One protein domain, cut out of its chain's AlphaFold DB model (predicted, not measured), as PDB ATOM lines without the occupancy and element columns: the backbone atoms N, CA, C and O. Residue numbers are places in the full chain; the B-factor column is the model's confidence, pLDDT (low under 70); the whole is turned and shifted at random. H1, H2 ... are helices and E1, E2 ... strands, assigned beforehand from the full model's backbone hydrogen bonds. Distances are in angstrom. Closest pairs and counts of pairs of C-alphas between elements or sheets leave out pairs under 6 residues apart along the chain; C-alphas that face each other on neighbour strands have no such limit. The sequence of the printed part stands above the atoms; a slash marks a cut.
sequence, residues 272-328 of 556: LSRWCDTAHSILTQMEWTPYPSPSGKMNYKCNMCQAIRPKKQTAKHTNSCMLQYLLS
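Overview. This is residues 272 to 328 of the 556 residues of an uncharacterized protein of Aphanomyces euteiches (UniProt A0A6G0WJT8). Starting at residue 272, you see a long helix, H1, running on nearly in line into a small two-stranded hairpin, E1 and E2, and together they make the long axis. From the hairpin a long looped stretch, residues 302 to 321, folds back towards H1 and ends in a short helix, H2, which packs on residues 280 to 284 of H1, while residues 272 to 278 of H1 stick out free at one end. The printed part has 57 residues, with two named helices and two named strands in the order H1, E1, E2, H2; the strands form an antiparallel sheet of order E1 - E2, and the class is mixed, helices and strands. The whole is only just loose, close to compact, with a radius of gyration of the C-alphas of 12.6 A, and the C-alphas span 44 by 20 by 16 A.

Along the chain. Find C-alpha 272 at (-9.981, -39.159, -33.362); from there H1 runs through residues 272 to 285, 20.0 A from first to last C-alpha. E1 follows at residues 289 to 292, beginning at C-alpha 289 at (4.885, -31.925, -55.395), and is 9.9 A long. E2, residues 298 to 301, is also 9.9 A long. Go on to residues 322 to 328 for H2, 9.7 A long, which ends at C-alpha 328 at (0.093, -25.525, -38.189).

Arrangement. Look first at the hairpin of E1 and E2, antiparallel with 132 degrees between their directions. C-alphas 290 and 300 face each other at 4.6 A; N 291 and O 299 are within hydrogen-bond range at 2.8 A, and so are N 301 and O 289, at 2.8 A. Residues 300 to 301 of E2 also form a short antiparallel pairing with residues 308 to 309. Turn then to H1 and H2, which touch, H1 with residues 280 to 284 alone; their closest C-alphas, those of His 280 and Leu 327, are 6.5 A apart. They run opposite ways at a steep tilt of 59 degrees. H1 and E2 are apart, and E1 and H2 are apart. In H1 and H2 every O i to N i+4 pair is within hydrogen-bond range.

Size, cuts and confidence. The two C-alphas farthest apart, those of Leu 272 and Ser 295, are 44.4 A from each other, while the first and last printed C-alphas are 17.6 A apart. The printed part has no cut. The links from H1 to E1 and from E1 to E2 are tight; the link from E2 to H2, residues 302 to 321, is long and has no named element. The mean pLDDT of the printed part is 87.2, and residues 272 to 274 are under 70.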
ATOM      1  N   LEU A 272     -10.120 -40.532 -32.870       69.38
ATOM      2  CA  LEU A 272      -9.981 -39.159 -33.362       69.38
ATOM      3  C   LEU A 272      -8.513 -38.710 -33.404       69.38
ATOM      4  O   LEU A 272      -8.090 -38.125 -34.395       69.38
ATOM      5  N   SER A 273      -7.724 -39.027 -32.371       68.25
ATOM      6  CA  SER A 273      -6.285 -38.720 -32.361       68.25
ATOM      7  C   SER A 273      -5.562 -39.403 -33.520       68.25
ATOM      8  O   SER A 273      -4.851 -38.741 -34.266       68.25
ATOM      9  N   ARG A 274      -5.806 -40.707 -33.722       68.19
ATOM     10  CA  ARG A 274      -5.210 -41.462 -34.834       68.19
ATOM     11  C   ARG A 274      -5.621 -40.893 -36.188       68.19
ATOM     12  O   ARG A 274      -4.779 -40.764 -37.065       68.19
ATOM     13  N   TRP A 275      -6.888 -40.502 -36.341       77.06
ATOM     14  CA  TRP A 275      -7.364 -39.852 -37.560       77.06
ATOM     15  C   TRP A 275      -6.628 -38.534 -37.831       77.06
ATOM     16  O   TRP A 275      -6.172 -38.315 -38.950       77.06
ATOM     17  N   CYS A 276      -6.455 -37.687 -36.810       75.69
ATOM     18  CA  CYS A 276      -5.705 -36.437 -36.934       75.69
ATOM     19  C   CYS A 276      -4.243 -36.684 -37.329       75.69
ATOM     20  O   CYS A 276      -3.732 -35.989 -38.205       75.69
ATOM     21  N   ASP A 277      -3.590 -37.686 -36.738       74.06
ATOM     22  CA  ASP A 277      -2.201 -38.042 -37.051       74.06
ATOM     23  C   ASP A 277      -2.058 -38.559 -38.493       74.06
ATOM     24  O   ASP A 277      -1.163 -38.135 -39.231       74.06
ATOM     25  N   THR A 278      -2.977 -39.424 -38.938       75.44
ATOM     26  CA  THR A 278      -3.009 -39.926 -40.318       75.44
ATOM     27  C   THR A 278      -3.284 -38.801 -41.314       75.44
ATOM     28  O   THR A 278      -2.557 -38.665 -42.299       75.44
ATOM     29  N   ALA A 279      -4.278 -37.950 -41.045       79.44
ATOM     30  CA  ALA A 279      -4.592 -36.797 -41.884       79.44
ATOM     31  C   ALA A 279      -3.392 -35.843 -41.981       79.44
ATOM     32  O   ALA A 279      -3.028 -35.413 -43.074       79.44
ATOM     33  N   HIS A 280      -2.720 -35.570 -40.861       84.50
ATOM     34  CA  HIS A 280      -1.511 -34.753 -40.836       84.50
ATOM     35  C   HIS A 280      -0.379 -35.365 -41.677       84.50
ATOM     36  O   HIS A 280       0.261 -34.655 -42.454       84.50
ATOM     37  N   SER A 281      -0.156 -36.679 -41.577       78.50
ATOM     38  CA  SER A 281       0.846 -37.393 -42.380       78.50
ATOM     39  C   SER A 281       0.573 -37.259 -43.882       78.50
ATOM     40  O   SER A 281       1.460 -36.851 -44.635       78.50
ATOM     41  N   ILE A 282      -0.670 -37.501 -44.314       80.00
ATOM     42  CA  ILE A 282      -1.082 -37.375 -45.721       80.00
ATOM     43  C   ILE A 282      -0.893 -35.935 -46.212       80.00
ATOM     44  O   ILE A 282      -0.259 -35.701 -47.242       80.00
ATOM     45  N   LEU A 283      -1.373 -34.951 -45.447       86.38
ATOM     46  CA  LEU A 283      -1.241 -33.532 -45.792       86.38
ATOM     47  C   LEU A 283       0.230 -33.097 -45.906       86.38
ATOM     48  O   LEU A 283       0.566 -32.321 -46.800       86.38
ATOM     49  N   THR A 284       1.113 -33.636 -45.061       86.62
ATOM     50  CA  THR A 284       2.563 -33.368 -45.105       86.62
ATOM     51  C   THR A 284       3.224 -34.006 -46.332       86.62
ATOM     52  O   THR A 284       4.102 -33.417 -46.966       86.62
ATOM     53  N   GLN A 285       2.804 -35.214 -46.719       82.38
ATOM     54  CA  GLN A 285       3.325 -35.882 -47.915       82.38
ATOM     55  C   GLN A 285       2.930 -35.140 -49.196       82.38
ATOM     56  O   GLN A 285       3.760 -34.967 -50.092       82.38
ATOM     57  N   MET A 286       1.694 -34.641 -49.246       78.12
ATOM     58  CA  MET A 286       1.142 -33.911 -50.391       78.12
ATOM     59  C   MET A 286       1.542 -32.429 -50.436       78.12
ATOM     60  O   MET A 286       1.210 -31.726 -51.392       78.12
ATOM     61  N   GLU A 287       2.265 -31.946 -49.423       90.44
ATOM     62  CA  GLU A 287       2.591 -30.532 -49.237       90.44
ATOM     63  C   GLU A 287       3.368 -29.916 -50.405       90.44
ATOM     64  O   GLU A 287       3.101 -28.782 -50.816       90.44
ATOM     65  N   TRP A 288       4.301 -30.688 -50.961       94.19
ATOM     66  CA  TRP A 288       5.241 -30.242 -51.981       94.19
ATOM     67  C   TRP A 288       5.382 -31.301 -53.067       94.19
ATOM     68  O   TRP A 288       6.062 -32.312 -52.870       94.19
ATOM     69  N   THR A 289       4.782 -31.048 -54.228       92.44
ATOM     70  CA  THR A 289       4.885 -31.925 -55.395       92.44
ATOM     71  C   THR A 289       6.061 -31.519 -56.279       92.44
ATOM     72  O   THR A 289       6.359 -30.328 -56.405       92.44
ATOM     73  N   PRO A 290       6.778 -32.476 -56.887       93.56
ATOM     74  CA  PRO A 290       7.843 -32.153 -57.823       93.56
ATOM     75  C   PRO A 290       7.286 -31.414 -59.054       93.56
ATOM     76  O   PRO A 290       6.288 -31.828 -59.637       93.56
ATOM     77  N   TYR A 291       7.926 -30.315 -59.450       93.12
ATOM     78  CA  TYR A 291       7.513 -29.456 -60.558       93.12
ATOM     79  C   TYR A 291       8.695 -29.204 -61.507       93.12
ATOM     80  O   TYR A 291       9.694 -28.598 -61.093       93.12
ATOM     81  N   PRO A 292       8.612 -29.654 -62.772       89.06
ATOM     82  CA  PRO A 292       9.694 -29.487 -63.729       89.06
ATOM     83  C   PRO A 292       9.848 -28.009 -64.103       89.06
ATOM     84  O   PRO A 292       8.912 -27.355 -64.558       89.06
ATOM     85  N   SER A 293      11.048 -27.470 -63.899       90.62
ATOM     86  CA  SER A 293      11.407 -26.123 -64.339       90.62
ATOM     87  C   SER A 293      11.927 -26.151 -65.778       90.62
ATOM     88  O   SER A 293      12.701 -27.053 -66.109       90.62
ATOM     89  N   PRO A 294      11.661 -25.123 -66.608       88.12
ATOM     90  CA  PRO A 294      12.289 -24.984 -67.927       88.12
ATOM     91  C   PRO A 294      13.825 -24.892 -67.862       88.12
ATOM     92  O   PRO A 294      14.506 -25.129 -68.851       88.12
ATOM     93  N   SER A 295      14.389 -24.589 -66.689       86.81
ATOM     94  CA  SER A 295      15.835 -24.594 -66.447       86.81
ATOM     95  C   SER A 295      16.439 -25.987 -66.201       86.81
ATOM     96  O   SER A 295      17.615 -26.073 -65.850       86.81
ATOM     97  N   GLY A 296      15.653 -27.066 -66.301       90.25
ATOM     98  CA  GLY A 296      16.088 -28.446 -66.039       90.25
ATOM     99  C   GLY A 296      16.339 -28.771 -64.561       90.25
ATOM    100  O   GLY A 296      16.662 -29.905 -64.221       90.25
ATOM    101  N   LYS A 297      16.186 -27.796 -63.656       90.62
ATOM    102  CA  LYS A 297      16.289 -28.002 -62.206       90.62
ATOM    103  C   LYS A 297      14.936 -28.425 -61.638       90.62
ATOM    104  O   LYS A 297      13.918 -27.817 -61.964       90.62
ATOM    105  N   MET A 298      14.931 -29.430 -60.764       92.12
ATOM    106  CA  MET A 298      13.709 -29.855 -60.086       92.12
ATOM    107  C   MET A 298      13.287 -28.797 -59.070       92.12
ATOM    108  O   MET A 298      14.037 -28.493 -58.143       92.12
ATOM    109  N   ASN A 299      12.096 -28.233 -59.249       95.88
ATOM    110  CA  ASN A 299      11.458 -27.397 -58.244       95.88
ATOM    111  C   ASN A 299      10.369 -28.205 -57.536       95.88
ATOM    112  O   ASN A 299      10.005 -29.300 -57.953       95.88
ATOM    113  N   TYR A 300       9.837 -27.649 -56.460       95.44
ATOM    114  CA  TYR A 300       8.701 -28.178 -55.731       95.44
ATOM    115  C   TYR A 300       7.598 -27.139 -55.718       95.44
ATOM    116  O   TYR A 300       7.862 -25.955 -55.505       95.44
ATOM    117  N   LYS A 301       6.368 -27.578 -55.941       95.81
ATOM    118  CA  LYS A 301       5.191 -26.731 -56.017       95.81
ATOM    119  C   LYS A 301       4.199 -27.149 -54.942       95.81
ATOM    120  O   LYS A 301       3.922 -28.331 -54.773       95.81
ATOM    121  N   CYS A 302       3.658 -26.185 -54.210       94.31
ATOM    122  CA  CYS A 302       2.493 -26.443 -53.374       94.31
ATOM    123  C   CYS A 302       1.242 -26.419 -54.259       94.31
ATOM    124  O   CYS A 302       0.985 -25.422 -54.935       94.31
ATOM    125  N   ASN A 303       0.435 -27.479 -54.233       87.00
ATOM    126  CA  ASN A 303      -0.785 -27.552 -55.045       87.00
ATOM    127  C   ASN A 303      -1.891 -26.595 -54.570       87.00
ATOM    128  O   ASN A 303      -2.757 -26.227 -55.360       87.00
ATOM    129  N   MET A 304      -1.854 -26.159 -53.305       87.56
ATOM    130  CA  MET A 304      -2.853 -25.242 -52.752       87.56
ATOM    131  C   MET A 304      -2.518 -23.779 -53.053       87.56
ATOM    132  O   MET A 304      -3.280 -23.099 -53.727       87.56
ATOM    133  N   CYS A 305      -1.363 -23.287 -52.594       92.88
ATOM    134  CA  CYS A 305      -0.986 -21.882 -52.791       92.88
ATOM    135  C   CYS A 305      -0.196 -21.606 -54.074       92.88
ATOM    136  O   CYS A 305       0.189 -20.464 -54.316       92.88
ATOM    137  N   GLN A 306       0.093 -22.637 -54.875       93.50
ATOM    138  CA  GLN A 306       0.867 -22.542 -56.119       93.50
ATOM    139  C   GLN A 306       2.303 -22.009 -55.931       93.50
ATOM    140  O   GLN A 306       2.982 -21.712 -56.913       93.50
ATOM    141  N   ALA A 307       2.805 -21.910 -54.692       92.81
ATOM    142  CA  ALA A 307       4.170 -21.473 -54.421       92.81
ATOM    143  C   ALA A 307       5.178 -22.476 -54.995       92.81
ATOM    144  O   ALA A 307       5.072 -23.672 -54.735       92.81
ATOM    145  N   ILE A 308       6.173 -21.983 -55.738       95.00
ATOM    146  CA  ILE A 308       7.241 -22.797 -56.336       95.00
ATOM    147  C   ILE A 308       8.555 -22.508 -55.609       95.00
ATOM    148  O   ILE A 308       8.945 -21.350 -55.440       95.00
ATOM    149  N   ARG A 309       9.245 -23.558 -55.160       94.94
ATOM    150  CA  ARG A 309      10.476 -23.477 -54.362       94.94
ATOM    151  C   ARG A 309      11.534 -24.458 -54.882       94.94
ATOM    152  O   ARG A 309      11.189 -25.563 -55.275       94.94
ATOM    153  N   PRO A 310      12.829 -24.102 -54.853       93.31
ATOM    154  CA  PRO A 310      13.887 -24.946 -55.417       93.31
ATOM    155  C   PRO A 310      14.267 -26.149 -54.540       93.31
ATOM    156  O   PRO A 310      14.862 -27.102 -55.025       93.31
ATOM    157  N   LYS A 311      13.969 -26.112 -53.236       92.50
ATOM    158  CA  LYS A 311      14.272 -27.195 -52.291       92.50
ATOM    159  C   LYS A 311      13.076 -27.427 -51.379       92.50
ATOM    160  O   LYS A 311      12.571 -26.460 -50.815       92.50
ATOM    161  N   LYS A 312      12.695 -28.694 -51.178       90.12
ATOM    162  CA  LYS A 312      11.597 -29.097 -50.280       90.12
ATOM    163  C   LYS A 312      11.836 -28.655 -48.827       90.12
ATOM    164  O   LYS A 312      10.948 -28.096 -48.209       90.12
ATOM    165  N   GLN A 313      13.060 -28.804 -48.313       87.44
ATOM    166  CA  GLN A 313      13.400 -28.506 -46.907       87.44
ATOM    167  C   GLN A 313      13.289 -27.022 -46.522       87.44
ATOM    168  O   GLN A 313      13.054 -26.696 -45.366       87.44
ATOM    169  N   THR A 314      13.492 -26.113 -47.477       89.25
ATOM    170  CA  THR A 314      13.404 -24.661 -47.244       89.25
ATOM    171  C   THR A 314      12.117 -24.075 -47.814       89.25
ATOM    172  O   THR A 314      11.995 -22.855 -47.943       89.25
ATOM    173  N   ALA A 315      11.198 -24.932 -48.258       90.69
ATOM    174  CA  ALA A 315       9.975 -24.494 -48.883       90.69
ATOM    175  C   ALA A 315       9.052 -23.905 -47.813       90.69
ATOM    176  O   ALA A 315       8.838 -24.484 -46.753       90.69
ATOM    177  N   LYS A 316       8.553 -22.700 -48.079       92.44
ATOM    178  CA  LYS A 316       7.558 -22.030 -47.245       92.44
ATOM    179  C   LYS A 316       6.363 -21.685 -48.110       92.44
ATOM    180  O   LYS A 316       6.536 -21.146 -49.215       92.44
ATOM    181  N   HIS A 317       5.189 -21.993 -47.579       91.62
ATOM    182  CA  HIS A 317       3.900 -21.589 -48.120       91.62
ATOM    183  C   HIS A 317       3.726 -20.071 -48.091       91.62
ATOM    184  O   HIS A 317       4.460 -19.352 -47.406       91.62
ATOM    185  N   THR A 318       2.753 -19.576 -48.849       90.25
ATOM    186  CA  THR A 318       2.240 -18.218 -48.652       90.25
ATOM    187  C   THR A 318       1.448 -18.160 -47.346       90.25
ATOM    188  O   THR A 318       0.780 -19.126 -46.995       90.25
ATOM    189  N   ASN A 319       1.447 -17.010 -46.662       85.88
ATOM    190  CA  ASN A 319       0.719 -16.835 -45.392       85.88
ATOM    191  C   ASN A 319      -0.798 -17.112 -45.499       85.88
ATOM    192  O   ASN A 319      -1.458 -17.301 -44.486       85.88
ATOM    193  N   SER A 320      -1.347 -17.114 -46.718       86.88
ATOM    194  CA  SER A 320      -2.744 -17.419 -47.037       86.88
ATOM    195  C   SER A 320      -2.996 -18.883 -47.425       86.88
ATOM    196  O   SER A 320      -4.109 -19.231 -47.811       86.88
ATOM    197  N   CYS A 321      -1.980 -19.750 -47.377       88.50
ATOM    198  CA  CYS A 321      -2.114 -21.146 -47.771       88.50
ATOM    199  C   CYS A 321      -2.904 -21.939 -46.726       88.50
ATOM    200  O   CYS A 321      -2.455 -22.118 -45.594       88.50
ATOM    201  N   MET A 322      -4.051 -22.492 -47.121       85.19
ATOM    202  CA  MET A 322      -4.868 -23.308 -46.223       85.19
ATOM    203  C   MET A 322      -4.152 -24.583 -45.760       85.19
ATOM    204  O   MET A 322      -4.329 -24.994 -44.618       85.19
ATOM    205  N   LEU A 323      -3.294 -25.175 -46.595       87.69
ATOM    206  CA  LEU A 323      -2.505 -26.337 -46.185       87.69
ATOM    207  C   LEU A 323      -1.545 -25.996 -45.041       87.69
ATOM    208  O   LEU A 323      -1.452 -26.745 -44.074       87.69
ATOM    209  N   GLN A 324      -0.896 -24.829 -45.110       91.88
ATOM    210  CA  GLN A 324      -0.063 -24.333 -44.015       91.88
ATOM    211  C   GLN A 324      -0.889 -24.128 -42.747       91.88
ATOM    212  O   GLN A 324      -0.439 -24.487 -41.661       91.88
ATOM    213  N   TYR A 325      -2.092 -23.563 -42.880       86.19
ATOM    214  CA  TYR A 325      -2.992 -23.365 -41.750       86.19
ATOM    215  C   TYR A 325      -3.342 -24.700 -41.082       86.19
ATOM    216  O   TYR A 325      -3.141 -24.834 -39.879       86.19
ATOM    217  N   LEU A 326      -3.764 -25.701 -41.862       85.50
ATOM    218  CA  LEU A 326      -4.125 -27.033 -41.365       85.50
ATOM    219  C   LEU A 326      -2.953 -27.742 -40.680       85.50
ATOM    220  O   LEU A 326      -3.110 -28.217 -39.559       85.50
ATOM    221  N   LEU A 327      -1.774 -27.757 -41.308       87.44
ATOM    222  CA  LEU A 327      -0.569 -28.350 -40.717       87.44
ATOM    223  C   LEU A 327      -0.197 -27.640 -39.404       87.44
ATOM    224  O   LEU A 327      -0.001 -28.280 -38.375       87.44
ATOM    225  N   SER A 328      -0.222 -26.303 -39.393       85.56
ATOM    226  CA  SER A 328       0.093 -25.525 -38.189       85.56
ATOM    227  C   SER A 328      -0.951 -25.657 -37.073       85.56
ATOM    228  O   SER A 328      -0.609 -25.521 -35.901       85.56
TER     229      SER A 328